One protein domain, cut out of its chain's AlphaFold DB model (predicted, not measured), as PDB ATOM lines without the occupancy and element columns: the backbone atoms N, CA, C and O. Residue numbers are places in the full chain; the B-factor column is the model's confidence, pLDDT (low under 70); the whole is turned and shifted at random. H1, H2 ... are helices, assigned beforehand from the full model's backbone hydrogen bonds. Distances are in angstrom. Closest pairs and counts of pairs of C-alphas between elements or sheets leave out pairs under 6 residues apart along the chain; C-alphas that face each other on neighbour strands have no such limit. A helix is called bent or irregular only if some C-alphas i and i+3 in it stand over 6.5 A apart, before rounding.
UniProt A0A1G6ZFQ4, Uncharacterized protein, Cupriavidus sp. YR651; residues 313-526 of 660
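AT A GLANCE: This is residues 313 to 526 of the 660 residues of an uncharacterized protein of Cupriavidus sp. YR651 (UniProt A0A1G6ZFQ4). The domain is a folded-back array of short helices: the chain runs out along one row through H2, H3, H4, H5 and H6, turns round at the far end through H7 and H8, and comes back along a second row through H9, H10, H11, H12 and H13. The two rows pack on each other where H6 meets H10 and where H13 meets H2 and H3; H14 and H15 go on past H13 as further steps. The printed part has 214 residues with fifteen named helices, H1 to H15 in order along the chain, and no named strand, and the class is all helix. It is only just compact, close to loose, with a radius of gyration of the C-alphas of 20.3 A, and it spans 63 by 44 by 27 A.

HOW THE PARTS SIT: H2, residues 322 to 337, touches H13, residues 485 to 496, opposite ways at a shallow tilt of 27 degrees; the closest C-alphas are those of Arg 332 and Ala 489, 5.9 A apart. H13 is the hub, touching four helices. One is H3, residues 341 to 349, which runs the same way as H13 at a shallow tilt of 11 degrees, closest at C-alphas Ile 348 and Ser 492, 5.6 A. H2, with residues 331 to 337 alone, forms a hairpin with H3, closest at C-alphas Val 335 and Ala 344, 4.4 A. H12, residues 469 to 481, H13 and H14, residues 499 to 510, form an up and down bundle, each helix running against the one before it; C-alphas Ala 481 and Lys 487 are the closest of H12 and H13, at 5.0 A, and those of Gly 494 and Ala 502 the closest of H13 and H14, at 4.5 A. H12 and H14 only just touch, only at their ends, with 3 pairs of C-alphas within 8 A, the closest being Lys 470 and Glu 499, 5.9 A. H14 forms a hairpin with H15, residues 514 to 525, closest at C-alphas Ile 504 and Ala 521, 5.1 A. H1, residues 313 to 317, only just touches H2, with 3 pairs of C-alphas within 8 A, the closest being Thr 316 and Glu 325, 6.3 A. H3 forms a hairpin with H4, residues 354 to 365, closest at C-alphas Thr 349 and Arg 357, 5.3 A; H4, with residues 359 to 363 alone, touches H5, residues 371 to 374, closest at C-alphas Cys 362 and Cys 373, 5.3 A, and H5 touches H6, residues 379 to 393, of which residues 381 to 385 alone take part, closest at C-alphas Leu 374 and Met 381, 6.2 A. H6 touches H10, residues 436 to 449, at a steep tilt of 44 degrees, closest at C-alphas Met 381 and Ala 441, 5.1 A. H6 and H7, residues 397 to 407, form a hairpin; H7 touches H8, residues 412 to 418, which forms a hairpin with H9, residues 424 to 432. H11, residues 454 to 461, touches H10 and H12. H2 and H8 are apart. Every O i to N i+4 pair is within hydrogen-bond range in H1, H2, H4, H6 to H12 and H14; H3 has 4 of 5, H13 and H15 6 of 8 each, and H5 is too short for such a pair.

IN THESE COORDINATES: H1 begins at C-alpha 313, (18.552, 61.209, -39.430). H2 is 21.7 A long from first to last C-alpha, H6 21.3 A, H10 19.9 A and H12 18.0 A. C-alpha 412, where H8 begins, is at (-10.848, 10.474, -45.080). H15 ends at C-alpha 525, (-4.312, 64.386, -47.308); it is irregular, with C-alphas 521 and 524 7.5 A apart.

THE WHOLE: The two C-alphas farthest apart, Ser 317 and Gly 413, are 63.4 A apart. The printed part has no cut, and no link is long. Mean pLDDT of the printed part is 80.6; 24 residues are under 70, among them 454 to 460 and 524 to 526.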
ATOM      1  N   ASP A 313      18.099  60.297 -40.501       73.62
ATOM      2  CA  ASP A 313      18.552  61.209 -39.430       73.62
ATOM      3  C   ASP A 313      17.769  62.516 -39.405       73.62
ATOM      4  O   ASP A 313      17.321  62.964 -38.354       73.62
ATOM      5  N   LYS A 314      17.512  63.092 -40.585       79.88
ATOM      6  CA  LYS A 314      16.624  64.251 -40.680       79.88
ATOM      7  C   LYS A 314      15.230  63.882 -40.191       79.88
ATOM      8  O   LYS A 314      14.692  64.559 -39.330       79.88
ATOM      9  N   LEU A 315      14.683  62.761 -40.654       74.94
ATOM     10  CA  LEU A 315      13.356  62.282 -40.256       74.94
ATOM     11  C   LEU A 315      13.210  62.096 -38.740       74.94
ATOM     12  O   LEU A 315      12.165  62.436 -38.198       74.94
ATOM     13  N   THR A 316      14.250  61.603 -38.067       75.75
ATOM     14  CA  THR A 316      14.275  61.449 -36.602       75.75
ATOM     15  C   THR A 316      14.329  62.788 -35.891       75.75
ATOM     16  O   THR A 316      13.528  63.003 -34.990       75.75
ATOM     17  N   SER A 317      15.163  63.719 -36.363       81.00
ATOM     18  CA  SER A 317      15.185  65.093 -35.837       81.00
ATOM     19  C   SER A 317      13.864  65.851 -36.045       81.00
ATOM     20  O   SER A 317      13.605  66.844 -35.372       81.00
ATOM     21  N   CYS A 318      13.009  65.376 -36.959       81.56
ATOM     22  CA  CYS A 318      11.682  65.936 -37.211       81.56
ATOM     23  C   CYS A 318      10.575  65.358 -36.325       81.56
ATOM     24  O   CYS A 318       9.444  65.846 -36.381       81.56
ATOM     25  N   LEU A 319      10.853  64.307 -35.549       79.50
ATOM     26  CA  LEU A 319       9.860  63.718 -34.658       79.50
ATOM     27  C   LEU A 319       9.643  64.650 -33.469       79.50
ATOM     28  O   LEU A 319      10.564  64.989 -32.740       79.50
ATOM     29  N   THR A 320       8.398  65.057 -33.251       76.94
ATOM     30  CA  THR A 320       8.030  65.966 -32.155       76.94
ATOM     31  C   THR A 320       7.837  65.252 -30.816       76.94
ATOM     32  O   THR A 320       7.679  65.907 -29.790       76.94
ATOM     33  N   SER A 321       7.810  63.918 -30.817       84.56
ATOM     34  CA  SER A 321       7.625  63.103 -29.618       84.56
ATOM     35  C   SER A 321       8.973  62.602 -29.111       84.56
ATOM     36  O   SER A 321       9.607  61.767 -29.757       84.56
ATOM     37  N   SER A 322       9.367  63.068 -27.924       87.00
ATOM     38  CA  SER A 322      10.593  62.636 -27.242       87.00
ATOM     39  C   SER A 322      10.601  61.134 -26.938       87.00
ATOM     40  O   SER A 322      11.657  60.500 -26.946       87.00
ATOM     41  N   GLU A 323       9.429  60.527 -26.718       88.38
ATOM     42  CA  GLU A 323       9.297  59.078 -26.538       88.38
ATOM     43  C   GLU A 323       9.654  58.328 -27.827       88.38
ATOM     44  O   GLU A 323      10.394  57.342 -27.797       88.38
ATOM     45  N   LEU A 324       9.147  58.798 -28.971       83.19
ATOM     46  CA  LEU A 324       9.448  58.207 -30.274       83.19
ATOM     47  C   LEU A 324      10.908  58.424 -30.662       83.19
ATOM     48  O   LEU A 324      11.537  57.485 -31.143       83.19
ATOM     49  N   GLU A 325      11.455  59.608 -30.405       84.31
ATOM     50  CA  GLU A 325      12.872  59.907 -30.609       84.31
ATOM     51  C   GLU A 325      13.759  58.952 -29.797       84.31
ATOM     52  O   GLU A 325      14.609  58.273 -30.367       84.31
ATOM     53  N   THR A 326      13.479  58.792 -28.498       88.94
ATOM     54  CA  THR A 326      14.232  57.885 -27.613       88.94
ATOM     55  C   THR A 326      14.156  56.437 -28.091       88.94
ATOM     56  O   THR A 326      15.165  55.730 -28.096       88.94
ATOM     57  N   LYS A 327      12.974  55.970 -28.519       88.56
ATOM     58  CA  LYS A 327      12.832  54.607 -29.044       88.56
ATOM     59  C   LYS A 327      13.591  54.439 -30.355       88.56
ATOM     60  O   LYS A 327      14.312  53.458 -30.493       88.56
ATOM     61  N   VAL A 328      13.461  55.363 -31.309       85.62
ATOM     62  CA  VAL A 328      14.154  55.245 -32.600       85.62
ATOM     63  C   VAL A 328      15.669  55.301 -32.410       85.62
ATOM     64  O   VAL A 328      16.373  54.465 -32.976       85.62
ATOM     65  N   GLU A 329      16.168  56.209 -31.573       87.19
ATOM     66  CA  GLU A 329      17.595  56.306 -31.271       87.19
ATOM     67  C   GLU A 329      18.105  55.067 -30.528       87.19
ATOM     68  O   GLU A 329      19.167  54.540 -30.848       87.19
ATOM     69  N   GLY A 330      17.301  54.508 -29.618       90.56
ATOM     70  CA  GLY A 330      17.603  53.241 -28.960       90.56
ATOM     71  C   GLY A 330      17.779  52.083 -29.946       90.56
ATOM     72  O   GLY A 330      18.725  51.302 -29.822       90.56
ATOM     73  N   VAL A 331      16.916  51.975 -30.962       88.56
ATOM     74  CA  VAL A 331      17.056  50.915 -31.975       88.56
ATOM     75  C   VAL A 331      18.227  51.180 -32.908       88.56
ATOM     76  O   VAL A 331      18.959  50.245 -33.226       88.56
ATOM     77  N   ARG A 332      18.444  52.433 -33.317       85.88
ATOM     78  CA  ARG A 332      19.597  52.820 -34.140       85.88
ATOM     79  C   ARG A 332      20.905  52.490 -33.462       85.88
ATOM     80  O   ARG A 332      21.726  51.817 -34.073       85.88
ATOM     81  N   LYS A 333      21.044  52.893 -32.199       90.25
ATOM     82  CA  LYS A 333      22.209  52.590 -31.381       90.25
ATOM     83  C   LYS A 333      22.415  51.085 -31.255       90.25
ATOM     84  O   LYS A 333      23.513  50.592 -31.459       90.25
ATOM     85  N   CYS A 334      21.346  50.325 -31.017       93.50
ATOM     86  CA  CYS A 334      21.437  48.867 -30.992       93.50
ATOM     87  C   CYS A 334      21.950  48.302 -32.335       93.50
ATOM     88  O   CYS A 334      22.845  47.463 -32.352       93.50
ATOM     89  N   VAL A 335      21.428  48.779 -33.472       89.69
ATOM     90  CA  VAL A 335      21.848  48.332 -34.814       89.69
ATOM     91  C   VAL A 335      23.284  48.761 -35.149       89.69
ATOM     92  O   VAL A 335      24.002  47.987 -35.783       89.69
ATOM     93  N   SER A 336      23.711  49.960 -34.742       88.00
ATOM     94  CA  SER A 336      25.076  50.452 -34.965       88.00
ATOM     95  C   SER A 336      26.098  49.720 -34.105       88.00
ATOM     96  O   SER A 336      27.158  49.353 -34.610       88.00
ATOM     97  N   ASP A 337      25.760  49.478 -32.838       93.50
ATOM     98  CA  ASP A 337      26.643  48.850 -31.852       93.50
ATOM     99  C   ASP A 337      26.713  47.327 -32.045       93.50
ATOM    100  O   ASP A 337      27.634  46.676 -31.551       93.50
ATOM    101  N   ALA A 338      25.769  46.747 -32.794       94.56
ATOM    102  CA  ALA A 338      25.741  45.327 -33.098       94.56
ATOM    103  C   ALA A 338      27.036  44.864 -33.786       94.56
ATOM    104  O   ALA A 338      27.374  45.280 -34.902       94.56
ATOM    105  N   SER A 339      27.716  43.913 -33.148       94.12
ATOM    106  CA  SER A 339      28.974  43.321 -33.612       94.12
ATOM    107  C   SER A 339      28.795  42.479 -34.878       94.12
ATOM    108  O   SER A 339      29.710  42.343 -35.688       94.12
ATOM    109  N   SER A 340      27.582  41.969 -35.102       90.88
ATOM    110  CA  SER A 340      27.234  41.107 -36.229       90.88
ATOM    111  C   SER A 340      25.886  41.482 -36.845       90.88
ATOM    112  O   SER A 340      25.068  42.187 -36.255       90.88
ATOM    113  N   GLU A 341      25.636  40.997 -38.058       85.69
ATOM    114  CA  GLU A 341      24.350  41.173 -38.735       85.69
ATOM    115  C   GLU A 341      23.190  40.530 -37.958       85.69
ATOM    116  O   GLU A 341      22.107  41.104 -37.855       85.69
ATOM    117  N   SER A 342      23.411  39.347 -37.381       86.25
ATOM    118  CA  SER A 342      22.385  38.638 -36.613       86.25
ATOM    119  C   SER A 342      21.991  39.411 -35.352       86.25
ATOM    120  O   SER A 342      20.814  39.441 -34.989       86.25
ATOM    121  N   GLU A 343      22.948  40.095 -34.727       90.19
ATOM    122  CA  GLU A 343      22.711  40.994 -33.600       90.19
ATOM    123  C   GLU A 343      21.960  42.264 -34.034       90.19
ATOM    124  O   GLU A 343      20.966  42.623 -33.402       90.19
ATOM    125  N   ALA A 344      22.323  42.863 -35.175       89.19
ATOM    126  CA  ALA A 344      21.612  44.015 -35.738       89.19
ATOM    127  C   ALA A 344      20.148  43.678 -36.072       89.19
ATOM    128  O   ALA A 344      19.231  44.438 -35.762       89.19
ATOM    129  N   ARG A 345      19.893  42.500 -36.651       86.44
ATOM    130  CA  ARG A 345      18.526  42.010 -36.885       86.44
ATOM    131  C   ARG A 345      17.780  41.805 -35.569       86.44
ATOM    132  O   ARG A 345      16.624  42.207 -35.465       86.44
ATOM    133  N   ARG A 346      18.439  41.239 -34.551       89.69
ATOM    134  CA  ARG A 346      17.852  41.018 -33.221       89.69
ATOM    135  C   ARG A 346      17.444  42.326 -32.542       89.69
ATOM    136  O   ARG A 346      16.397  42.372 -31.903       89.69
ATOM    137  N   CYS A 347      18.210  43.399 -32.730       90.88
ATOM    138  CA  CYS A 347      17.843  44.734 -32.258       90.88
ATOM    139  C   CYS A 347      16.479  45.186 -32.781       90.88
ATOM    140  O   CYS A 347      15.669  45.702 -32.014       90.88
ATOM    141  N   ILE A 348      16.208  44.946 -34.067       87.88
ATOM    142  CA  ILE A 348      14.942  45.312 -34.707       87.88
ATOM    143  C   ILE A 348      13.830  44.351 -34.283       87.88
ATOM    144  O   ILE A 348      12.750  44.796 -33.898       87.88
ATOM    145  N   THR A 349      14.078  43.035 -34.298       88.31
ATOM    146  CA  THR A 349      13.042  42.050 -33.943       88.31
ATOM    147  C   THR A 349      12.616  42.146 -32.483       88.31
ATOM    148  O   THR A 349      11.450  41.908 -32.170       88.31
ATOM    149  N   ASN A 350      13.506  42.577 -31.586       90.56
ATOM    150  CA  ASN A 350      13.179  42.819 -30.182       90.56
ATOM    151  C   ASN A 350      12.175  43.961 -29.970       90.56
ATOM    152  O   ASN A 350      11.541  44.005 -28.919       90.56
ATOM    153  N   GLN A 351      11.979  44.839 -30.955       88.25
ATOM    154  CA  GLN A 351      10.957  45.890 -30.895       88.25
ATOM    155  C   GLN A 351       9.578  45.401 -31.328       88.25
ATOM    156  O   GLN A 351       8.576  46.070 -31.078       88.25
ATOM    157  N   LEU A 352       9.507  44.231 -31.966       84.06
ATOM    158  CA  LEU A 352       8.243  43.659 -32.399       84.06
ATOM    159  C   LEU A 352       7.483  43.042 -31.206       84.06
ATOM    160  O   LEU A 352       8.111  42.482 -30.290       84.06
ATOM    161  N   PRO A 353       6.137  43.087 -31.228       83.75
ATOM    162  CA  PRO A 353       5.259  42.256 -30.407       83.75
ATOM    163  C   PRO A 353       5.692  40.782 -30.346       83.75
ATOM    164  O   PRO A 353       6.219  40.237 -31.314       83.75
ATOM    165  N   ALA A 354       5.432  40.106 -29.221       84.81
ATOM    166  CA  ALA A 354       5.960  38.764 -28.931       84.81
ATOM    167  C   ALA A 354       5.683  37.712 -30.029       84.81
ATOM    168  O   ALA A 354       6.589  36.968 -30.413       84.81
ATOM    169  N   GLY A 355       4.462  37.678 -30.580       80.31
ATOM    170  CA  GLY A 355       4.116  36.753 -31.669       80.31
ATOM    171  C   GLY A 355       4.940  37.002 -32.935       80.31
ATOM    172  O   GLY A 355       5.490  36.084 -33.532       80.31
ATOM    173  N   GLN A 356       5.134  38.267 -33.291       83.62
ATOM    174  CA  GLN A 356       5.870  38.669 -34.491       83.62
ATOM    175  C   GLN A 356       7.380  38.522 -34.315       83.62
ATOM    176  O   GLN A 356       8.083  38.140 -35.247       83.62
ATOM    177  N   ARG A 357       7.880  38.766 -33.100       88.25
ATOM    178  CA  ARG A 357       9.270  38.508 -32.723       88.25
ATOM    179  C   ARG A 357       9.626  37.036 -32.900       88.25
ATOM    180  O   ARG A 357      10.711  36.740 -33.389       88.25
ATOM    181  N   THR A 358       8.716  36.126 -32.549       88.88
ATOM    182  CA  THR A 358       8.913  34.676 -32.722       88.88
ATOM    183  C   THR A 358       9.108  34.322 -34.195       88.88
ATOM    184  O   THR A 358      10.098  33.679 -34.547       88.88
ATOM    185  N   VAL A 359       8.235  34.833 -35.066       85.94
ATOM    186  CA  VAL A 359       8.343  34.632 -36.518       85.94
ATOM    187  C   VAL A 359       9.621  35.239 -37.060       85.94
ATOM    188  O   VAL A 359      10.378  34.555 -37.736       85.94
ATOM    189  N   ALA A 360       9.899  36.501 -36.737       85.56
ATOM    190  CA  ALA A 360      11.065  37.199 -37.257       85.56
ATOM    191  C   ALA A 360      12.374  36.524 -36.815       85.56
ATOM    192  O   ALA A 360      13.293  36.372 -37.617       85.56
ATOM    193  N   ASN A 361      12.448  36.047 -35.568       88.31
ATOM    194  CA  ASN A 361      13.591  35.274 -35.081       88.31
ATOM    195  C   ASN A 361      13.733  33.937 -35.815       88.31
ATOM    196  O   ASN A 361      14.850  33.556 -36.154       88.31
ATOM    197  N   CYS A 362      12.624  33.248 -36.094       89.25
ATOM    198  CA  CYS A 362      12.659  32.014 -36.868       89.25
ATOM    199  C   CYS A 362      13.114  32.261 -38.315       89.25
ATOM    200  O   CYS A 362      14.021  31.574 -38.782       89.25
ATOM    201  N   VAL A 363      12.560  33.271 -39.000       85.00
ATOM    202  CA  VAL A 363      12.934  33.624 -40.384       85.00
ATOM    203  C   VAL A 363      14.414  33.993 -40.459       85.00
ATOM    204  O   VAL A 363      15.120  33.528 -41.347       85.00
ATOM    205  N   ASN A 364      14.913  34.756 -39.483       82.56
ATOM    206  CA  ASN A 364      16.332  35.098 -39.401       82.56
ATOM    207  C   ASN A 364      17.226  33.871 -39.163       82.56
ATOM    208  O   ASN A 364      18.347  33.833 -39.659       82.56
ATOM    209  N   ALA A 365      16.760  32.883 -38.397       86.56
ATOM    210  CA  ALA A 365      17.518  31.662 -38.137       86.56
ATOM    211  C   ALA A 365      17.496  30.680 -39.321       86.56
ATOM    212  O   ALA A 365      18.390  29.842 -39.432       86.56
ATOM    213  N   ARG A 366      16.462  30.737 -40.169       88.00
ATOM    214  CA  ARG A 366      16.207  29.771 -41.249       88.00
ATOM    215  C   ARG A 366      15.666  30.468 -42.505       88.00
ATOM    216  O   ARG A 366      14.511  30.234 -42.866       88.00
ATOM    217  N   PRO A 367      16.475  31.287 -43.201       81.12
ATOM    218  CA  PRO A 367      16.014  32.014 -44.387       81.12
ATOM    219  C   PRO A 367      15.548  31.075 -45.511       81.12
ATOM    220  O   PRO A 367      14.585  31.387 -46.200       81.12
ATOM    221  N   GLU A 368      16.164  29.896 -45.634       84.31
ATOM    222  CA  GLU A 368      15.825  28.846 -46.612       84.31
ATOM    223  C   GLU A 368      14.477  28.150 -46.316       84.31
ATOM    224  O   GLU A 368      13.904  27.507 -47.187       84.31
ATOM    225  N   ASN A 369      13.972  28.228 -45.076       86.00
ATOM    226  CA  ASN A 369      12.787  27.486 -44.625       86.00
ATOM    227  C   ASN A 369      11.859  28.359 -43.768       86.00
ATOM    228  O   ASN A 369      11.392  27.974 -42.689       86.00
ATOM    229  N   TYR A 370      11.608  29.571 -44.254       85.69
ATOM    230  CA  TYR A 370      10.751  30.542 -43.584       85.69
ATOM    231  C   TYR A 370       9.284  30.086 -43.507       85.69
ATOM    232  O   TYR A 370       8.545  30.550 -42.642       85.69
ATOM    233  N   GLU A 371       8.853  29.150 -44.359       84.44
ATOM    234  CA  GLU A 371       7.499  28.587 -44.343       84.44
ATOM    235  C   GLU A 371       7.151  27.956 -42.993       84.44
ATOM    236  O   GLU A 371       6.061  28.185 -42.476       84.44
ATOM    237  N   THR A 372       8.095  27.223 -42.389       90.38
ATOM    238  CA  THR A 372       7.916  26.626 -41.050       90.38
ATOM    239  C   THR A 372       7.863  27.667 -39.935       90.38
ATOM    240  O   THR A 372       7.332  27.401 -38.861       90.38
ATOM    241  N   CYS A 373       8.373  28.874 -40.178       89.75
ATOM    242  CA  CYS A 373       8.311  29.966 -39.212       89.75
ATOM    243  C   CYS A 373       6.913  30.570 -39.105       89.75
ATOM    244  O   CYS A 373       6.532  31.051 -38.033       89.75
ATOM    245  N   LEU A 374       6.136  30.505 -40.188       85.75
ATOM    246  CA  LEU A 374       4.751  30.969 -40.210       85.75
ATOM    247  C   LEU A 374       3.827  30.071 -39.377       85.75
ATOM    248  O   LEU A 374       2.814  30.561 -38.888       85.75
ATOM    249  N   ASP A 375       4.206  28.815 -39.110       89.06
ATOM    250  CA  ASP A 375       3.463  27.906 -38.221       89.06
ATOM    251  C   ASP A 375       3.255  28.497 -36.816       89.06
ATOM    252  O   ASP A 375       2.298  28.147 -36.127       89.06
ATOM    253  N   SER A 376       4.150  29.392 -36.382       85.38
ATOM    254  CA  SER A 376       4.058  30.061 -35.080       85.38
ATOM    255  C   SER A 376       3.047  31.214 -35.039       85.38
ATOM    256  O   SER A 376       2.692  31.657 -33.948       85.38
ATOM    257  N   LEU A 377       2.564  31.692 -36.197       82.25
ATOM    258  CA  LEU A 377       1.550  32.754 -36.268       82.25
ATOM    259  C   LEU A 377       0.164  32.243 -35.896       82.25
ATOM    260  O   LEU A 377      -0.558  32.910 -35.158       82.25
ATOM    261  N   SER A 378      -0.221  31.077 -36.418       86.12
ATOM    262  CA  SER A 378      -1.499  30.454 -36.092       86.12
ATOM    263  C   SER A 378      -1.489  28.948 -36.381       86.12
ATOM    264  O   SER A 378      -0.772  28.485 -37.275       86.12
ATOM    265  N   PRO A 379      -2.332  28.162 -35.687       86.00
ATOM    266  CA  PRO A 379      -2.555  26.761 -36.034       86.00
ATOM    267  C   PRO A 379      -3.006  26.576 -37.490       86.00
ATOM    268  O   PRO A 379      -2.627  25.594 -38.122       86.00
ATOM    269  N   ASP A 380      -3.771  27.523 -38.040       84.50
ATOM    270  CA  ASP A 380      -4.267  27.458 -39.417       84.50
ATOM    271  C   ASP A 380      -3.152  27.655 -40.451       84.50
ATOM    272  O   ASP A 380      -3.170  26.987 -41.484       84.50
ATOM    273  N   MET A 381      -2.129  28.470 -40.152       84.69
ATOM    274  CA  MET A 381      -0.912  28.543 -40.973       84.69
ATOM    275  C   MET A 381      -0.217  27.188 -41.038       84.69
ATOM    276  O   MET A 381       0.056  26.684 -42.126       84.69
ATOM    277  N   LYS A 382      -0.015  26.543 -39.884       90.06
ATOM    278  CA  LYS A 382       0.592  25.209 -39.840       90.06
ATOM    279  C   LYS A 382      -0.213  24.196 -40.659       90.06
ATOM    280  O   LYS A 382       0.362  23.436 -41.437       90.06
ATOM    281  N   LYS A 383      -1.543  24.201 -40.524       87.75
ATOM    282  CA  LYS A 383      -2.432  23.320 -41.300       87.75
ATOM    283  C   LYS A 383      -2.339  23.585 -42.802       87.75
ATOM    284  O   LYS A 383      -2.229  22.635 -43.573       87.75
ATOM    285  N   ALA A 384      -2.343  24.850 -43.221       85.12
ATOM    286  CA  ALA A 384      -2.225  25.224 -44.628       85.12
ATOM    287  C   ALA A 384      -0.870  24.806 -45.229       85.12
ATOM    288  O   ALA A 384      -0.833  24.328 -46.366       85.12
ATOM    289  N   ARG A 385       0.223  24.893 -44.455       90.12
ATOM    290  CA  ARG A 385       1.544  24.390 -44.862       90.12
ATOM    291  C   ARG A 385       1.536  22.891 -45.091       90.12
ATOM    292  O   ARG A 385       1.920  22.437 -46.163       90.12
ATOM    293  N   LEU A 386       1.094  22.141 -44.079       90.06
ATOM    294  CA  LEU A 386       1.064  20.680 -44.108       90.06
ATOM    295  C   LEU A 386       0.179  20.183 -45.251       90.06
ATOM    296  O   LEU A 386       0.557  19.267 -45.971       90.06
ATOM    297  N   LEU A 387      -0.950  20.852 -45.490       87.31
ATOM    298  CA  LEU A 387      -1.793  20.593 -46.648       87.31
ATOM    299  C   LEU A 387      -1.040  20.793 -47.971       87.31
ATOM    300  O   LEU A 387      -1.093  19.925 -48.838       87.31
ATOM    301  N   ASN A 388      -0.357  21.926 -48.148       85.75
ATOM    302  CA  ASN A 388       0.380  22.197 -49.383       85.75
ATOM    303  C   ASN A 388       1.544  21.211 -49.580       85.75
ATOM    304  O   ASN A 388       1.779  20.758 -50.698       85.75
ATOM    305  N   GLU A 389       2.230  20.836 -48.499       89.44
ATOM    306  CA  GLU A 389       3.287  19.823 -48.491       89.44
ATOM    307  C   GLU A 389       2.744  18.432 -48.861       89.44
ATOM    308  O   GLU A 389       3.332  17.730 -49.686       89.44
ATOM    309  N   CYS A 390       1.576  18.060 -48.333       90.56
ATOM    310  CA  CYS A 390       0.876  16.842 -48.722       90.56
ATOM    311  C   CYS A 390       0.508  16.849 -50.207       90.56
ATOM    312  O   CYS A 390       0.774  15.879 -50.917       90.56
ATOM    313  N   LEU A 391      -0.080  17.941 -50.698       87.44
ATOM    314  CA  LEU A 391      -0.504  18.062 -52.093       87.44
ATOM    315  C   LEU A 391       0.674  18.110 -53.074       87.44
ATOM    316  O   LEU A 391       0.520  17.672 -54.210       87.44
ATOM    317  N   SER A 392       1.833  18.634 -52.668       88.12
ATOM    318  CA  SER A 392       3.016  18.712 -53.532       88.12
ATOM    319  C   SER A 392       3.785  17.393 -53.619       88.12
ATOM    320  O   SER A 392       4.322  17.082 -54.681       88.12
ATOM    321  N   LYS A 393       3.817  16.599 -52.539       92.12
ATOM    322  CA  LYS A 393       4.500  15.292 -52.505       92.12
ATOM    323  C   LYS A 393       3.650  14.134 -53.031       92.12
ATOM    324  O   LYS A 393       4.193  13.079 -53.354       92.12
ATOM    325  N   SER A 394       2.334  14.299 -53.098       91.81
ATOM    326  CA  SER A 394       1.423  13.224 -53.496       91.81
ATOM    327  C   SER A 394       1.340  13.083 -55.012       91.81
ATOM    328  O   SER A 394       1.022  14.034 -55.722       91.81
ATOM    329  N   SER A 395       1.574  11.871 -55.517       90.19
ATOM    330  CA  SER A 395       1.488  11.556 -56.950       90.19
ATOM    331  C   SER A 395       0.067  11.226 -57.416       90.19
ATOM    332  O   SER A 395      -0.205  11.221 -58.615       90.19
ATOM    333  N   ASN A 396      -0.850  10.936 -56.488       91.12
ATOM    334  CA  ASN A 396      -2.244  10.600 -56.780       91.12
ATOM    335  C   ASN A 396      -3.193  11.041 -55.647       91.12
ATOM    336  O   ASN A 396      -2.765  11.354 -54.538       91.12
ATOM    337  N   GLN A 397      -4.503  11.038 -55.916       86.00
ATOM    338  CA  GLN A 397      -5.519  11.474 -54.947       86.00
ATOM    339  C   GLN A 397      -5.538  10.635 -53.657       86.00
ATOM    340  O   GLN A 397      -5.817  11.175 -52.592       86.00
ATOM    341  N   ASN A 398      -5.200   9.344 -53.724       85.25
ATOM    342  CA  ASN A 398      -5.211   8.464 -52.550       85.25
ATOM    343  C   ASN A 398      -4.054   8.766 -51.582       85.25
ATOM    344  O   ASN A 398      -4.247   8.781 -50.371       85.25
ATOM    345  N   SER A 399      -2.859   9.048 -52.107       89.38
ATOM    346  CA  SER A 399      -1.720   9.495 -51.290       89.38
ATOM    347  C   SER A 399      -1.968  10.885 -50.700       89.38
ATOM    348  O   SER A 399      -1.683  11.107 -49.522       89.38
ATOM    349  N   ALA A 400      -2.605  11.780 -51.465       88.50
ATOM    350  CA  ALA A 400      -3.004  13.094 -50.971       88.50
ATOM    351  C   ALA A 400      -4.027  12.992 -49.832       88.50
ATOM    352  O   ALA A 400      -3.844  13.633 -48.800       88.50
ATOM    353  N   SER A 401      -5.070  12.166 -49.973       86.00
ATOM    354  CA  SER A 401      -6.103  12.016 -48.940       86.00
ATOM    355  C   SER A 401      -5.548  11.418 -47.652       86.00
ATOM    356  O   SER A 401      -5.861  11.916 -46.573       86.00
ATOM    357  N   GLN A 402      -4.683  10.403 -47.755       87.69
ATOM    358  CA  GLN A 402      -4.024   9.797 -46.599       87.69
ATOM    359  C   GLN A 402      -3.089  10.781 -45.891       87.69
ATOM    360  O   GLN A 402      -3.133  10.882 -44.665       87.69
ATOM    361  N   CYS A 403      -2.288  11.543 -46.643       91.62
ATOM    362  CA  CYS A 403      -1.409  12.558 -46.064       91.62
ATOM    363  C   CYS A 403      -2.219  13.641 -45.345       91.62
ATOM    364  O   CYS A 403      -1.967  13.933 -44.179       91.62
ATOM    365  N   ILE A 404      -3.254  14.174 -46.002       88.31
ATOM    366  CA  ILE A 404      -4.107  15.222 -45.434       88.31
ATOM    367  C   ILE A 404      -4.799  14.744 -44.153       88.31
ATOM    368  O   ILE A 404      -4.795  15.459 -43.150       88.31
ATOM    369  N   ALA A 405      -5.364  13.535 -44.170       88.81
ATOM    370  CA  ALA A 405      -6.037  12.969 -43.007       88.81
ATOM    371  C   ALA A 405      -5.081  12.756 -41.824       88.81
ATOM    372  O   ALA A 405      -5.486  12.940 -40.678       88.81
ATOM    373  N   THR A 406      -3.820  12.413 -42.103       90.56
ATOM    374  CA  THR A 406      -2.796  12.169 -41.077       90.56
ATOM    375  C   THR A 406      -2.256  13.471 -40.485       90.56
ATOM    376  O   THR A 406      -2.188  13.610 -39.268       90.56
ATOM    377  N   GLU A 407      -1.895  14.437 -41.330       86.44
ATOM    378  CA  GLU A 407      -1.173  15.647 -40.912       86.44
ATOM    379  C   GLU A 407      -2.093  16.764 -40.405       86.44
ATOM    380  O   GLU A 407      -1.725  17.535 -39.518       86.44
ATOM    381  N   VAL A 408      -3.298  16.875 -40.971       80.94
ATOM    382  CA  VAL A 408      -4.218  17.985 -40.675       80.94
ATOM    383  C   VAL A 408      -5.432  17.531 -39.857       80.94
ATOM    384  O   VAL A 408      -6.046  18.343 -39.158       80.94
ATOM    385  N   GLY A 409      -5.734  16.229 -39.881       83.00
ATOM    386  CA  GLY A 409      -6.912  15.630 -39.259       83.00
ATOM    387  C   GLY A 409      -8.176  15.799 -40.109       83.00
ATOM    388  O   GLY A 409      -8.329  16.773 -40.845       83.00
ATOM    389  N   GLY A 410      -9.103  14.843 -40.015       82.62
ATOM    390  CA  GLY A 410     -10.387  14.883 -40.721       82.62
ATOM    391  C   GLY A 410     -10.879  13.506 -41.161       82.62
ATOM    392  O   GLY A 410     -10.167  12.509 -41.073       82.62
ATOM    393  N   ASP A 411     -12.124  13.456 -41.634       81.69
ATOM    394  CA  ASP A 411     -12.716  12.240 -42.192       81.69
ATOM    395  C   ASP A 411     -12.162  11.991 -43.606       81.69
ATOM    396  O   ASP A 411     -12.349  12.811 -44.511       81.69
ATOM    397  N   VAL A 412     -11.474  10.860 -43.798       80.81
ATOM    398  CA  VAL A 412     -10.848  10.474 -45.080       80.81
ATOM    399  C   VAL A 412     -11.873  10.462 -46.219       80.81
ATOM    400  O   VAL A 412     -11.557  10.868 -47.339       80.81
ATOM    401  N   GLY A 413     -13.113  10.047 -45.936       81.19
ATOM    402  CA  GLY A 413     -14.205  10.026 -46.902       81.19
ATOM    403  C   GLY A 413     -14.557  11.430 -47.388       81.19
ATOM    404  O   GLY A 413     -14.576  11.672 -48.596       81.19
ATOM    405  N   LYS A 414     -14.724  12.390 -46.471       83.81
ATOM    406  CA  LYS A 414     -14.953  13.804 -46.829       83.81
ATOM    407  C   LYS A 414     -13.785  14.401 -47.613       83.81
ATOM    408  O   LYS A 414     -14.011  15.024 -48.647       83.81
ATOM    409  N   ILE A 415     -12.547  14.158 -47.180       86.00
ATOM    410  CA  ILE A 415     -11.340  14.673 -47.849       86.00
ATOM    411  C   ILE A 415     -11.228  14.119 -49.276       86.00
ATOM    412  O   ILE A 415     -10.934  14.868 -50.208       86.00
ATOM    413  N   SER A 416     -11.512  12.828 -49.472       84.69
ATOM    414  CA  SER A 416     -11.477  12.207 -50.801       84.69
ATOM    415  C   SER A 416     -12.485  12.832 -51.773       84.69
ATOM    416  O   SER A 416     -12.136  13.092 -52.924       84.69
ATOM    417  N   GLY A 417     -13.688  13.186 -51.299       87.94
ATOM    418  CA  GLY A 417     -14.677  13.926 -52.088       87.94
ATOM    419  C   GLY A 417     -14.210  15.335 -52.469       87.94
ATOM    420  O   GLY A 417     -14.456  15.795 -53.583       87.94
ATOM    421  N   CYS A 418     -13.475  16.004 -51.580       89.19
ATOM    422  CA  CYS A 418     -12.926  17.336 -51.828       89.19
ATOM    423  C   CYS A 418     -11.788  17.343 -52.855       89.19
ATOM    424  O   CYS A 418     -11.664  18.299 -53.616       89.19
ATOM    425  N   LEU A 419     -10.992  16.272 -52.931       88.56
ATOM    426  CA  LEU A 419      -9.880  16.134 -53.885       88.56
ATOM    427  C   LEU A 419     -10.319  16.006 -55.350       88.56
ATOM    428  O   LEU A 419      -9.479  16.088 -56.248       88.56
ATOM    429  N   ALA A 420     -11.617  15.832 -55.610       87.31
ATOM    430  CA  ALA A 420     -12.174  15.919 -56.956       87.31
ATOM    431  C   ALA A 420     -12.135  17.354 -57.524       87.31
ATOM    432  O   ALA A 420     -12.249  17.541 -58.737       87.31
ATOM    433  N   GLN A 421     -11.962  18.370 -56.672       86.38
ATOM    434  CA  GLN A 421     -11.831  19.758 -57.103       86.38
ATOM    435  C   GLN A 421     -10.475  19.992 -57.781       86.38
ATOM    436  O   GLN A 421      -9.428  19.605 -57.267       86.38
ATOM    437  N   LYS A 422     -10.484  20.669 -58.937       81.19
ATOM    438  CA  LYS A 422      -9.249  21.035 -59.657       81.19
ATOM    439  C   LYS A 422      -8.456  22.140 -58.956       81.19
ATOM    440  O   LYS A 422      -7.250  22.246 -59.150       81.19
ATOM    441  N   ASP A 423      -9.144  22.975 -58.188       81.69
ATOM    442  CA  ASP A 423      -8.556  24.104 -57.483       81.69
ATOM    443  C   ASP A 423      -8.135  23.704 -56.061       81.69
ATOM    444  O   ASP A 423      -8.946  23.223 -55.271       81.69
ATOM    445  N   ARG A 424      -6.860  23.935 -55.721       80.25
ATOM    446  CA  ARG A 424      -6.296  23.626 -54.396       80.25
ATOM    447  C   ARG A 424      -6.982  24.413 -53.274       80.25
ATOM    448  O   ARG A 424      -7.082  23.905 -52.157       80.25
ATOM    449  N   MET A 425      -7.474  25.622 -53.559       74.94
ATOM    450  CA  MET A 425      -8.249  26.410 -52.594       74.94
ATOM    451  C   MET A 425      -9.610  25.764 -52.328       74.94
ATOM    452  O   MET A 425     -10.003  25.598 -51.171       74.94
ATOM    453  N   ALA A 426     -10.299  25.322 -53.381       82.12
ATOM    454  CA  ALA A 426     -11.551  24.582 -53.256       82.12
ATOM    455  C   ALA A 426     -11.380  23.253 -52.497       82.12
ATOM    456  O   ALA A 426     -12.209  22.943 -51.640       82.12
ATOM    457  N   VAL A 427     -10.293  22.505 -52.741       84.44
ATOM    458  CA  VAL A 427      -9.971  21.273 -51.988       84.44
ATOM    459  C   VAL A 427      -9.887  21.565 -50.492       84.44
ATOM    460  O   VAL A 427     -10.505  20.870 -49.690       84.44
ATOM    461  N   ALA A 428      -9.148  22.600 -50.106       80.94
ATOM    462  CA  ALA A 428      -8.924  22.929 -48.706       80.94
ATOM    463  C   ALA A 428     -10.162  23.484 -48.005       80.94
ATOM    464  O   ALA A 428     -10.482  23.054 -46.900       80.94
ATOM    465  N   THR A 429     -10.885  24.393 -48.664       83.00
ATOM    466  CA  THR A 429     -12.141  24.954 -48.145       83.00
ATOM    467  C   THR A 429     -13.164  23.837 -47.921       83.00
ATOM    468  O   THR A 429     -13.878  23.823 -46.922       83.00
ATOM    469  N   CYS A 430     -13.198  22.853 -48.820       88.12
ATOM    470  CA  CYS A 430     -14.032  21.668 -48.671       88.12
ATOM    471  C   CYS A 430     -13.543  20.747 -47.536       88.12
ATOM    472  O   CYS A 430     -14.352  20.285 -46.734       88.12
ATOM    473  N   ALA A 431     -12.233  20.493 -47.443       84.94
ATOM    474  CA  ALA A 431     -11.662  19.544 -46.484       84.94
ATOM    475  C   ALA A 431     -11.713  20.042 -45.031       84.94
ATOM    476  O   ALA A 431     -11.925  19.246 -44.116       84.94
ATOM    477  N   PHE A 432     -11.538  21.345 -44.814       81.56
ATOM    478  CA  PHE A 432     -11.370  21.930 -43.477       81.56
ATOM    479  C   PHE A 432     -12.482  22.894 -43.076       81.56
ATOM    480  O   PHE A 432     -12.488  23.395 -41.952       81.56
ATOM    481  N   GLY A 433     -13.436  23.122 -43.973       82.75
ATOM    482  CA  GLY A 433     -14.471  24.119 -43.796       82.75
ATOM    483  C   GLY A 433     -14.011  25.516 -44.202       82.75
ATOM    484  O   GLY A 433     -12.827  25.820 -44.361       82.75
ATOM    485  N   ASP A 434     -15.003  26.374 -44.382       83.38
ATOM    486  CA  ASP A 434     -14.818  27.735 -44.845       83.38
ATOM    487  C   ASP A 434     -14.525  28.686 -43.676       83.38
ATOM    488  O   ASP A 434     -15.422  29.369 -43.179       83.38
ATOM    489  N   SER A 435     -13.277  28.693 -43.188       83.06
ATOM    490  CA  SER A 435     -12.834  29.696 -42.213       83.06
ATOM    491  C   SER A 435     -12.078  30.842 -42.905       83.06
ATOM    492  O   SER A 435     -11.213  30.594 -43.754       83.06
ATOM    493  N   PRO A 436     -12.348  32.115 -42.544       76.81
ATOM    494  CA  PRO A 436     -11.597  33.259 -43.064       76.81
ATOM    495  C   PRO A 436     -10.082  33.117 -42.853       76.81
ATOM    496  O   PRO A 436      -9.300  33.413 -43.751       76.81
ATOM    497  N   GLN A 437      -9.674  32.578 -41.702       79.94
ATOM    498  CA  GLN A 437      -8.274  32.377 -41.330       79.94
ATOM    499  C   GLN A 437      -7.584  31.342 -42.219       79.94
ATOM    500  O   GLN A 437      -6.423  31.526 -42.579       79.94
ATOM    501  N   LEU A 438      -8.289  30.276 -42.611       79.50
ATOM    502  CA  LEU A 438      -7.751  29.284 -43.534       79.50
ATOM    503  C   LEU A 438      -7.612  29.864 -44.943       79.50
ATOM    504  O   LEU A 438      -6.592  29.633 -45.587       79.50
ATOM    505  N   ARG A 439      -8.586  30.660 -45.407       79.19
ATOM    506  CA  ARG A 439      -8.472  31.359 -46.700       79.19
ATOM    507  C   ARG A 439      -7.272  32.299 -46.724       79.19
ATOM    508  O   ARG A 439      -6.555  32.342 -47.721       79.19
ATOM    509  N   ASP A 440      -7.043  33.032 -45.640       79.94
ATOM    510  CA  ASP A 440      -5.889  33.922 -45.512       79.94
ATOM    511  C   ASP A 440      -4.586  33.123 -45.465       79.94
ATOM    512  O   ASP A 440      -3.670  33.406 -46.233       79.94
ATOM    513  N   ALA A 441      -4.535  32.052 -44.670       79.88
ATOM    514  CA  ALA A 441      -3.373  31.178 -44.578       79.88
ATOM    515  C   ALA A 441      -2.992  30.557 -45.925       79.88
ATOM    516  O   ALA A 441      -1.829  30.566 -46.328       79.88
ATOM    517  N   GLN A 442      -3.976  30.051 -46.663       76.69
ATOM    518  CA  GLN A 442      -3.726  29.497 -47.982       76.69
ATOM    519  C   GLN A 442      -3.329  30.554 -49.006       76.69
ATOM    520  O   GLN A 442      -2.471  30.262 -49.832       76.69
ATOM    521  N   ARG A 443      -3.898  31.768 -48.944       76.56
ATOM    522  CA  ARG A 443      -3.440  32.888 -49.777       76.56
ATOM    523  C   ARG A 443      -1.973  33.191 -49.523       76.56
ATOM    524  O   ARG A 443      -1.233  33.408 -50.483       76.56
ATOM    525  N   VAL A 444      -1.541  33.134 -48.261       78.88
ATOM    526  CA  VAL A 444      -0.123  33.277 -47.921       78.88
ATOM    527  C   VAL A 444       0.687  32.197 -48.634       78.88
ATOM    528  O   VAL A 444       1.600  32.529 -49.380       78.88
ATOM    529  N   TYR A 445       0.312  30.920 -48.495       75.50
ATOM    530  CA  TYR A 445       1.047  29.801 -49.103       75.50
ATOM    531  C   TYR A 445       1.009  29.761 -50.632       75.50
ATOM    532  O   TYR A 445       2.018  29.435 -51.248       75.50
ATOM    533  N   SER A 446      -0.107  30.097 -51.277       72.19
ATOM    534  CA  SER A 446      -0.176  30.148 -52.743       72.19
ATOM    535  C   SER A 446       0.726  31.247 -53.303       72.19
ATOM    536  O   SER A 446       1.356  31.093 -54.348       72.19
ATOM    537  N   CYS A 447       0.803  32.357 -52.576       74.56
ATOM    538  CA  CYS A 447       1.622  33.504 -52.919       74.56
ATOM    539  C   CYS A 447       3.117  33.230 -52.637       74.56
ATOM    540  O   CYS A 447       3.956  33.549 -53.475       74.56
ATOM    541  N   VAL A 448       3.443  32.506 -51.556       75.50
ATOM    542  CA  VAL A 448       4.775  31.917 -51.293       75.50
ATOM    543  C   VAL A 448       5.211  30.986 -52.429       75.50
ATOM    544  O   VAL A 448       6.282  31.154 -53.011       75.50
ATOM    545  N   ALA A 449       4.353  30.027 -52.787       70.94
ATOM    546  CA  ALA A 449       4.652  28.986 -53.770       70.94
ATOM    547  C   ALA A 449       4.875  29.534 -55.191       70.94
ATOM    548  O   ALA A 449       5.414  28.830 -56.042       70.94
ATOM    549  N   SER A 450       4.492  30.787 -55.446       73.56
ATOM    550  CA  SER A 450       4.729  31.483 -56.714       73.56
ATOM    551  C   SER A 450       6.180  31.977 -56.875       73.56
ATOM    552  O   SER A 450       6.495  32.617 -57.874       73.56
ATOM    553  N   GLY A 451       7.074  31.677 -55.921       63.28
ATOM    554  CA  GLY A 451       8.510  31.966 -56.024       63.28
ATOM    555  C   GLY A 451       8.866  33.436 -55.800       63.28
ATOM    556  O   GLY A 451       9.902  33.901 -56.272       63.28
ATOM    557  N   LEU A 452       8.006  34.173 -55.094       65.56
ATOM    558  CA  LEU A 452       8.312  35.528 -54.650       65.56
ATOM    559  C   LEU A 452       9.423  35.487 -53.588       65.56
ATOM    560  O   LEU A 452       9.494  34.560 -52.781       65.56
ATOM    561  N   ASP A 453      10.295  36.499 -53.575       70.56
ATOM    562  CA  ASP A 453      11.311  36.611 -52.529       70.56
ATOM    563  C   ASP A 453      10.651  36.773 -51.149       70.56
ATOM    564  O   ASP A 453       9.535  37.282 -51.033       70.56
ATOM    565  N   VAL A 454      11.350  36.366 -50.084       69.75
ATOM    566  CA  VAL A 454      10.827  36.369 -48.703       69.75
ATOM    567  C   VAL A 454      10.223  37.731 -48.320       69.75
ATOM    568  O   VAL A 454       9.215  37.791 -47.621       69.75
ATOM    569  N   SER A 455      10.781  38.839 -48.812       65.25
ATOM    570  CA  SER A 455      10.289  40.193 -48.531       65.25
ATOM    571  C   SER A 455       8.965  40.481 -49.230       65.25
ATOM    572  O   SER A 455       8.044  41.016 -48.607       65.25
ATOM    573  N   ALA A 456       8.860  40.125 -50.511       64.25
ATOM    574  CA  ALA A 456       7.614  40.209 -51.261       64.25
ATOM    575  C   ALA A 456       6.546  39.304 -50.636       64.25
ATOM    576  O   ALA A 456       5.404  39.728 -50.479       64.25
ATOM    577  N   VAL A 457       6.934  38.115 -50.174       68.62
ATOM    578  CA  VAL A 457       6.033  37.190 -49.492       68.62
ATOM    579  C   VAL A 457       5.503  37.758 -48.181       68.62
ATOM    580  O   VAL A 457       4.297  37.834 -47.951       68.62
ATOM    581  N   LEU A 458       6.403  38.202 -47.311       69.19
ATOM    582  CA  LEU A 458       6.043  38.716 -45.996       69.19
ATOM    583  C   LEU A 458       5.230  40.002 -46.072       69.19
ATOM    584  O   LEU A 458       4.486  40.290 -45.140       69.19
ATOM    585  N   TYR A 459       5.334  40.764 -47.157       65.75
ATOM    586  CA  TYR A 459       4.506  41.943 -47.346       65.75
ATOM    587  C   TYR A 459       3.178  41.632 -48.038       65.75
ATOM    588  O   TYR A 459       2.109  41.953 -47.520       65.75
ATOM    589  N   SER A 460       3.255  41.057 -49.237       64.50
ATOM    590  CA  SER A 460       2.127  40.909 -50.156       64.50
ATOM    591  C   SER A 460       1.263  39.707 -49.799       64.50
ATOM    592  O   SER A 460       0.057  39.715 -50.023       64.50
ATOM    593  N   CYS A 461       1.854  38.664 -49.228       72.81
ATOM    594  CA  CYS A 461       1.136  37.427 -48.971       72.81
ATOM    595  C   CYS A 461       0.609  37.342 -47.537       72.81
ATOM    596  O   CYS A 461      -0.311  36.579 -47.300       72.81
ATOM    597  N   SER A 462       1.143  38.110 -46.580       72.94
ATOM    598  CA  SER A 462       0.765  38.007 -45.157       72.94
ATOM    599  C   SER A 462      -0.494  38.795 -44.764       72.94
ATOM    600  O   SER A 462      -0.854  38.846 -43.584       72.94
ATOM    601  N   GLU A 463      -1.160  39.424 -45.734       69.12
ATOM    602  CA  GLU A 463      -2.403  40.163 -45.525       69.12
ATOM    603  C   GLU A 463      -3.502  39.232 -44.983       69.12
ATOM    604  O   GLU A 463      -3.787  38.193 -45.571       69.12
ATOM    605  N   GLY A 464      -4.075  39.584 -43.828       70.25
ATOM    606  CA  GLY A 464      -5.039  38.754 -43.087       70.25
ATOM    607  C   GLY A 464      -4.420  37.941 -41.941       70.25
ATOM    608  O   GLY A 464      -5.046  37.783 -40.896       70.25
ATOM    609  N   VAL A 465      -3.152  37.528 -42.063       73.06
ATOM    610  CA  VAL A 465      -2.432  36.793 -41.001       73.06
ATOM    611  C   VAL A 465      -1.665  37.749 -40.091       73.06
ATOM    612  O   VAL A 465      -1.736  37.662 -38.867       73.06
ATOM    613  N   VAL A 466      -0.950  38.699 -40.693       76.31
ATOM    614  CA  VAL A 466      -0.325  39.817 -39.988       76.31
ATOM    615  C   VAL A 466      -1.206  41.037 -40.222       76.31
ATOM    616  O   VAL A 466      -1.042  41.784 -41.184       76.31
ATOM    617  N   THR A 467      -2.191  41.215 -39.346       73.31
ATOM    618  CA  THR A 467      -3.194  42.286 -39.469       73.31
ATOM    619  C   THR A 467      -2.601  43.680 -39.273       73.31
ATOM    620  O   THR A 467      -3.095  44.649 -39.844       73.31
ATOM    621  N   ASP A 468      -1.507  43.788 -38.518       77.38
ATOM    622  CA  ASP A 468      -0.804  45.047 -38.304       77.38
ATOM    623  C   ASP A 468       0.067  45.414 -39.521       77.38
ATOM    624  O   ASP A 468       1.099  44.794 -39.796       77.38
ATOM    625  N   GLY A 469      -0.349  46.441 -40.270       71.81
ATOM    626  CA  GLY A 469       0.358  46.915 -41.467       71.81
ATOM    627  C   GLY A 469       1.797  47.358 -41.183       71.81
ATOM    628  O   GLY A 469       2.702  47.085 -41.976       71.81
ATOM    629  N   LYS A 470       2.032  47.952 -40.010       75.88
ATOM    630  CA  LYS A 470       3.359  48.379 -39.554       75.88
ATOM    631  C   LYS A 470       4.324  47.198 -39.428       75.88
ATOM    632  O   LYS A 470       5.473  47.266 -39.872       75.88
ATOM    633  N   THR A 471       3.849  46.089 -38.883       77.12
ATOM    634  CA  THR A 471       4.610  44.846 -38.778       77.12
ATOM    635  C   THR A 471       4.942  44.293 -40.151       77.12
ATOM    636  O   THR A 471       6.107  43.997 -40.408       77.12
ATOM    637  N   ARG A 472       3.956  44.192 -41.053       78.31
ATOM    638  CA  ARG A 472       4.188  43.707 -42.426       78.31
ATOM    639  C   ARG A 472       5.277  44.517 -43.118       78.31
ATOM    640  O   ARG A 472       6.229  43.949 -43.651       78.31
ATOM    641  N   GLN A 473       5.189  45.844 -43.030       74.56
ATOM    642  CA  GLN A 473       6.182  46.752 -43.597       74.56
ATOM    643  C   GLN A 473       7.567  46.565 -42.965       74.56
ATOM    644  O   GLN A 473       8.568  46.536 -43.680       74.56
ATOM    645  N   THR A 474       7.631  46.394 -41.646       79.69
ATOM    646  CA  THR A 474       8.893  46.208 -40.920       79.69
ATOM    647  C   THR A 474       9.576  44.900 -41.296       79.69
ATOM    648  O   THR A 474      10.751  44.912 -41.659       79.69
ATOM    649  N   ILE A 475       8.858  43.775 -41.241       77.19
ATOM    650  CA  ILE A 475       9.437  42.460 -41.541       77.19
ATOM    651  C   ILE A 475       9.864  42.408 -43.016       77.19
ATOM    652  O   ILE A 475      10.974  41.969 -43.313       77.19
ATOM    653  N   ALA A 476       9.050  42.936 -43.933       76.00
ATOM    654  CA  ALA A 476       9.415  43.024 -45.345       76.00
ATOM    655  C   ALA A 476      10.648  43.903 -45.582       76.00
ATOM    656  O   ALA A 476      11.520  43.547 -46.372       76.00
ATOM    657  N   CYS A 477      10.756  45.033 -44.882       80.44
ATOM    658  CA  CYS A 477      11.938  45.877 -44.972       80.44
ATOM    659  C   CYS A 477      13.182  45.127 -44.475       80.44
ATOM    660  O   CYS A 477      14.186  45.099 -45.179       80.44
ATOM    661  N   VAL A 478      13.109  44.464 -43.315       81.69
ATOM    662  CA  VAL A 478      14.225  43.682 -42.747       81.69
ATOM    663  C   VAL A 478      14.637  42.528 -43.665       81.69
ATOM    664  O   VAL A 478      15.829  42.262 -43.822       81.69
ATOM    665  N   ALA A 479      13.673  41.858 -44.299       79.00
ATOM    666  CA  ALA A 479      13.945  40.824 -45.291       79.00
ATOM    667  C   ALA A 479      14.677  41.407 -46.514       79.00
ATOM    668  O   ALA A 479      15.741  40.910 -46.883       79.00
ATOM    669  N   LYS A 480      14.181  42.526 -47.066       77.75
ATOM    670  CA  LYS A 480      14.750  43.185 -48.254       77.75
ATOM    671  C   LYS A 480      16.116  43.816 -48.000       77.75
ATOM    672  O   LYS A 480      16.956  43.866 -48.898       77.75
ATOM    673  N   ALA A 481      16.331  44.342 -46.798       82.50
ATOM    674  CA  ALA A 481      17.600  44.929 -46.395       82.50
ATOM    675  C   ALA A 481      18.738  43.903 -46.453       82.50
ATOM    676  O   ALA A 481      19.884  44.283 -46.698       82.50
ATOM    677  N   GLY A 482      18.425  42.613 -46.276       81.75
ATOM    678  CA  GLY A 482      19.437  41.573 -46.203       81.75
ATOM    679  C   GLY A 482      20.463  41.919 -45.123       81.75
ATOM    680  O   GLY A 482      20.105  42.351 -44.027       81.75
ATOM    681  N   SER A 483      21.738  41.768 -45.463       76.94
ATOM    682  CA  SER A 483      22.871  42.002 -44.563       76.94
ATOM    683  C   SER A 483      23.323  43.456 -44.439       76.94
ATOM    684  O   SER A 483      24.293  43.756 -43.742       76.94
ATOM    685  N   ASP A 484      22.657  44.379 -45.125       83.00
ATOM    686  CA  ASP A 484      23.062  45.776 -45.170       83.00
ATOM    687  C   ASP A 484      22.616  46.500 -43.889       83.00
ATOM    688  O   ASP A 484      21.444  46.846 -43.726       83.00
ATOM    689  N   LYS A 485      23.563  46.740 -42.967       80.38
ATOM    690  CA  LYS A 485      23.304  47.433 -41.692       80.38
ATOM    691  C   LYS A 485      22.666  48.812 -41.888       80.38
ATOM    692  O   LYS A 485      21.820  49.195 -41.083       80.38
ATOM    693  N   ALA A 486      23.015  49.536 -42.955       78.25
ATOM    694  CA  ALA A 486      22.431  50.847 -43.226       78.25
ATOM    695  C   ALA A 486      20.957  50.718 -43.635       78.25
ATOM    696  O   ALA A 486      20.114  51.471 -43.149       78.25
ATOM    697  N   LYS A 487      20.612  49.717 -44.457       81.88
ATOM    698  CA  LYS A 487      19.209  49.416 -44.792       81.88
ATOM    699  C   LYS A 487      18.434  48.843 -43.603       81.88
ATOM    700  O   LYS A 487      17.281  49.197 -43.407       81.88
ATOM    701  N   LEU A 488      19.049  48.015 -42.762       81.25
ATOM    702  CA  LEU A 488      18.415  47.533 -41.530       81.25
ATOM    703  C   LEU A 488      18.104  48.697 -40.576       81.25
ATOM    704  O   LEU A 488      17.003  48.770 -40.024       81.25
ATOM    705  N   ALA A 489      19.021  49.658 -40.450       77.38
ATOM    706  CA  ALA A 489      18.784  50.874 -39.684       77.38
ATOM    707  C   ALA A 489      17.592  51.678 -40.236       77.38
ATOM    708  O   ALA A 489      16.801  52.189 -39.445       77.38
ATOM    709  N   THR A 490      17.371  51.739 -41.557       76.81
ATOM    710  CA  THR A 490      16.173  52.411 -42.102       76.81
ATOM    711  C   THR A 490      14.880  51.646 -41.809       76.81
ATOM    712  O   THR A 490      13.863  52.266 -41.497       76.81
ATOM    713  N   CYS A 491      14.917  50.311 -41.803       80.50
ATOM    714  CA  CYS A 491      13.770  49.473 -41.444       80.50
ATOM    715  C   CYS A 491      13.355  49.607 -39.979       80.50
ATOM    716  O   CYS A 491      12.167  49.543 -39.659       80.50
ATOM    717  N   SER A 492      14.327  49.828 -39.093       76.62
ATOM    718  CA  SER A 492      14.082  50.000 -37.660       76.62
ATOM    719  C   SER A 492      13.162  51.177 -37.343       76.62
ATOM    720  O   SER A 492      12.343  51.111 -36.427       76.62
ATOM    721  N   VAL A 493      13.237  52.229 -38.160       75.50
ATOM    722  CA  VAL A 493      12.412  53.421 -38.010       75.50
ATOM    723  C   VAL A 493      10.937  53.060 -38.242       75.50
ATOM    724  O   VAL A 493      10.082  53.400 -37.426       75.50
ATOM    725  N   GLY A 494      10.631  52.267 -39.273       71.94
ATOM    726  CA  GLY A 494       9.271  51.766 -39.518       71.94
ATOM    727  C   GLY A 494       8.717  50.899 -38.377       71.94
ATOM    728  O   GLY A 494       7.527  50.971 -38.080       71.94
ATOM    729  N   ALA A 495       9.579  50.151 -37.679       74.00
ATOM    730  CA  ALA A 495       9.205  49.268 -36.566       74.00
ATOM    731  C   ALA A 495       8.717  50.013 -35.319       74.00
ATOM    732  O   ALA A 495       7.978  49.466 -34.499       74.00
ATOM    733  N   VAL A 496       9.126  51.267 -35.154       76.00
ATOM    734  CA  VAL A 496       8.869  52.048 -33.940       76.00
ATOM    735  C   VAL A 496       7.856  53.155 -34.201       76.00
ATOM    736  O   VAL A 496       7.002  53.406 -33.350       76.00
ATOM    737  N   LEU A 497       7.873  53.745 -35.393       75.44
ATOM    738  CA  LEU A 497       7.003  54.861 -35.737       75.44
ATOM    739  C   LEU A 497       5.505  54.497 -35.750       75.44
ATOM    740  O   LEU A 497       5.148  53.343 -36.002       75.44
ATOM    741  N   PRO A 498       4.607  55.466 -35.492       74.19
ATOM    742  CA  PRO A 498       3.185  55.330 -35.802       74.19
ATOM    743  C   PRO A 498       2.973  55.049 -37.295       74.19
ATOM    744  O   PRO A 498       3.803  55.440 -38.115       74.19
ATOM    745  N   GLU A 499       1.848  54.421 -37.653       69.81
ATOM    746  CA  GLU A 499       1.520  53.994 -39.028       69.81
ATOM    747  C   GLU A 499       1.742  55.107 -40.067       69.81
ATOM    748  O   GLU A 499       2.372  54.893 -41.100       69.81
ATOM    749  N   GLU A 500       1.306  56.332 -39.765       67.44
ATOM    750  CA  GLU A 500       1.435  57.460 -40.686       67.44
ATOM    751  C   GLU A 500       2.886  57.925 -40.875       67.44
ATOM    752  O   GLU A 500       3.309  58.208 -41.996       67.44
ATOM    753  N   ALA A 501       3.689  57.936 -39.812       71.94
ATOM    754  CA  ALA A 501       5.097  58.296 -39.910       71.94
ATOM    755  C   ALA A 501       5.916  57.166 -40.569       71.94
ATOM    756  O   ALA A 501       6.783  57.444 -41.398       71.94
ATOM    757  N   ALA A 502       5.590  55.896 -40.298       70.56
ATOM    758  CA  ALA A 502       6.172  54.737 -40.980       70.56
ATOM    759  C   ALA A 502       5.856  54.735 -42.487       70.56
ATOM    760  O   ALA A 502       6.731  54.442 -43.307       70.56
ATOM    761  N   ARG A 503       4.640  55.144 -42.872       74.38
ATOM    762  CA  ARG A 503       4.253  55.379 -44.270       74.38
ATOM    763  C   ARG A 503       5.121  56.456 -44.912       74.38
ATOM    764  O   ARG A 503       5.660  56.226 -45.989       74.38
ATOM    765  N   ILE A 504       5.302  57.604 -44.256       71.56
ATOM    766  CA  ILE A 504       6.123  58.703 -44.789       71.56
ATOM    767  C   ILE A 504       7.594  58.282 -44.910       71.56
ATOM    768  O   ILE A 504       8.223  58.564 -45.926       71.56
ATOM    769  N   VAL A 505       8.140  57.536 -43.948       70.69
ATOM    770  CA  VAL A 505       9.487  56.943 -44.069       70.69
ATOM    771  C   VAL A 505       9.560  55.959 -45.234       70.69
ATOM    772  O   VAL A 505      10.516  55.992 -46.008       70.69
ATOM    773  N   GLY A 506       8.529  55.128 -45.409       69.44
ATOM    774  CA  GLY A 506       8.381  54.252 -46.570       69.44
ATOM    775  C   GLY A 506       8.454  55.043 -47.875       69.44
ATOM    776  O   GLY A 506       9.283  54.738 -48.732       69.44
ATOM    777  N   CYS A 507       7.686  56.128 -47.973       70.62
ATOM    778  CA  CYS A 507       7.744  57.060 -49.091       70.62
ATOM    779  C   CYS A 507       9.147  57.638 -49.281       70.62
ATOM    780  O   CYS A 507       9.638  57.637 -50.402       70.62
ATOM    781  N   ALA A 508       9.825  58.089 -48.222       71.38
ATOM    782  CA  ALA A 508      11.174  58.650 -48.327       71.38
ATOM    783  C   ALA A 508      12.180  57.623 -48.865       71.38
ATOM    784  O   ALA A 508      12.996  57.947 -49.722       71.38
ATOM    785  N   SER A 509      12.086  56.377 -48.397       65.62
ATOM    786  CA  SER A 509      12.983  55.286 -48.792       65.62
ATOM    787  C   SER A 509      12.715  54.736 -50.198       65.62
ATOM    788  O   SER A 509      13.637  54.254 -50.853       65.62
ATOM    789  N   GLY A 510      11.462  54.791 -50.662       66.88
ATOM    790  CA  GLY A 510      11.044  54.281 -51.970       66.88
ATOM    791  C   GLY A 510      11.021  55.329 -53.081       66.88
ATOM    792  O   GLY A 510      10.900  54.966 -54.249       66.88
ATOM    793  N   SER A 511      11.118  56.613 -52.740       68.62
ATOM    794  CA  SER A 511      11.022  57.700 -53.712       68.62
ATOM    795  C   SER A 511      12.366  58.014 -54.347       68.62
ATOM    796  O   SER A 511      13.385  58.165 -53.680       68.62
ATOM    797  N   THR A 512      12.354  58.168 -55.666       71.69
ATOM    798  CA  THR A 512      13.526  58.536 -56.473       71.69
ATOM    799  C   THR A 512      13.872  60.024 -56.393       71.69
ATOM    800  O   THR A 512      14.967  60.425 -56.787       71.69
ATOM    801  N   GLY A 513      12.968  60.850 -55.865       70.56
ATOM    802  CA  GLY A 513      13.175  62.280 -55.699       70.56
ATOM    803  C   GLY A 513      12.156  62.914 -54.752       70.56
ATOM    804  O   GLY A 513      11.195  62.263 -54.334       70.56
ATOM    805  N   PRO A 514      12.343  64.193 -54.394       65.00
ATOM    806  CA  PRO A 514      11.470  64.837 -53.426       65.00
ATOM    807  C   PRO A 514      10.047  65.073 -53.965       65.00
ATOM    808  O   PRO A 514       9.113  65.053 -53.173       65.00
ATOM    809  N   THR A 515       9.842  65.168 -55.287       65.94
ATOM    810  CA  THR A 515       8.492  65.163 -55.895       65.94
ATOM    811  C   THR A 515       7.767  63.813 -55.750       65.94
ATOM    812  O   THR A 515       6.604  63.788 -55.356       65.94
ATOM    813  N   SER A 516       8.421  62.673 -56.012       67.38
ATOM    814  CA  SER A 516       7.783  61.356 -55.806       67.38
ATOM    815  C   SER A 516       7.540  61.071 -54.321       67.38
ATOM    816  O   SER A 516       6.495  60.527 -53.956       67.38
ATOM    817  N   PHE A 517       8.432  61.563 -53.456       76.06
ATOM    818  CA  PHE A 517       8.225  61.575 -52.010       76.06
ATOM    819  C   PHE A 517       7.012  62.417 -51.619       76.06
ATOM    820  O   PHE A 517       6.186  61.945 -50.841       76.06
ATOM    821  N   ALA A 518       6.877  63.621 -52.187       67.44
ATOM    822  CA  ALA A 518       5.752  64.523 -51.965       67.44
ATOM    823  C   ALA A 518       4.421  63.833 -52.216       67.44
ATOM    824  O   ALA A 518       3.558  63.809 -51.345       67.44
ATOM    825  N   LEU A 519       4.289  63.246 -53.404       69.62
ATOM    826  CA  LEU A 519       3.070  62.592 -53.853       69.62
ATOM    827  C   LEU A 519       2.736  61.386 -52.973       69.62
ATOM    828  O   LEU A 519       1.596  61.236 -52.538       69.62
ATOM    829  N   CYS A 520       3.736  60.570 -52.634       74.38
ATOM    830  CA  CYS A 520       3.546  59.422 -51.755       74.38
ATOM    831  C   CYS A 520       3.159  59.842 -50.322       74.38
ATOM    832  O   CYS A 520       2.231  59.289 -49.725       74.38
ATOM    833  N   ALA A 521       3.841  60.844 -49.758       71.56
ATOM    834  CA  ALA A 521       3.616  61.298 -48.389       71.56
ATOM    835  C   ALA A 521       2.292  62.069 -48.245       71.56
ATOM    836  O   ALA A 521       1.539  61.816 -47.301       71.56
ATOM    837  N   ALA A 522       1.982  62.961 -49.189       71.44
ATOM    838  CA  ALA A 522       0.812  63.835 -49.150       71.44
ATOM    839  C   ALA A 522      -0.469  63.200 -49.693       71.44
ATOM    840  O   ALA A 522      -1.546  63.692 -49.369       71.44
ATOM    841  N   GLY A 523      -0.368  62.151 -50.519       70.75
ATOM    842  CA  GLY A 523      -1.498  61.585 -51.265       70.75
ATOM    843  C   GLY A 523      -2.782  61.415 -50.439       70.75
ATOM    844  O   GLY A 523      -3.822  61.905 -50.864       70.75
ATOM    845  N   PRO A 524      -2.723  60.825 -49.231       63.88
ATOM    846  CA  PRO A 524      -3.868  60.698 -48.325       63.88
ATOM    847  C   PRO A 524      -4.553  61.993 -47.879       63.88
ATOM    848  O   PRO A 524      -5.746  61.973 -47.595       63.88
ATOM    849  N   ALA A 525      -3.812  63.096 -47.780       55.84
ATOM    850  CA  ALA A 525      -4.312  64.386 -47.308       55.84
ATOM    851  C   ALA A 525      -4.737  65.321 -48.456       55.84
ATOM    852  O   ALA A 525      -5.311  66.382 -48.212       55.84
ATOM    853  N   MET A 526      -4.451  64.953 -49.708       59.28
ATOM    854  CA  MET A 526      -4.851  65.721 -50.883       59.28
ATOM    855  C   MET A 526      -6.262  65.322 -51.314       59.28
ATOM    856  O   MET A 526      -6.571  64.140 -51.458       59.28
TER     857      MET A 526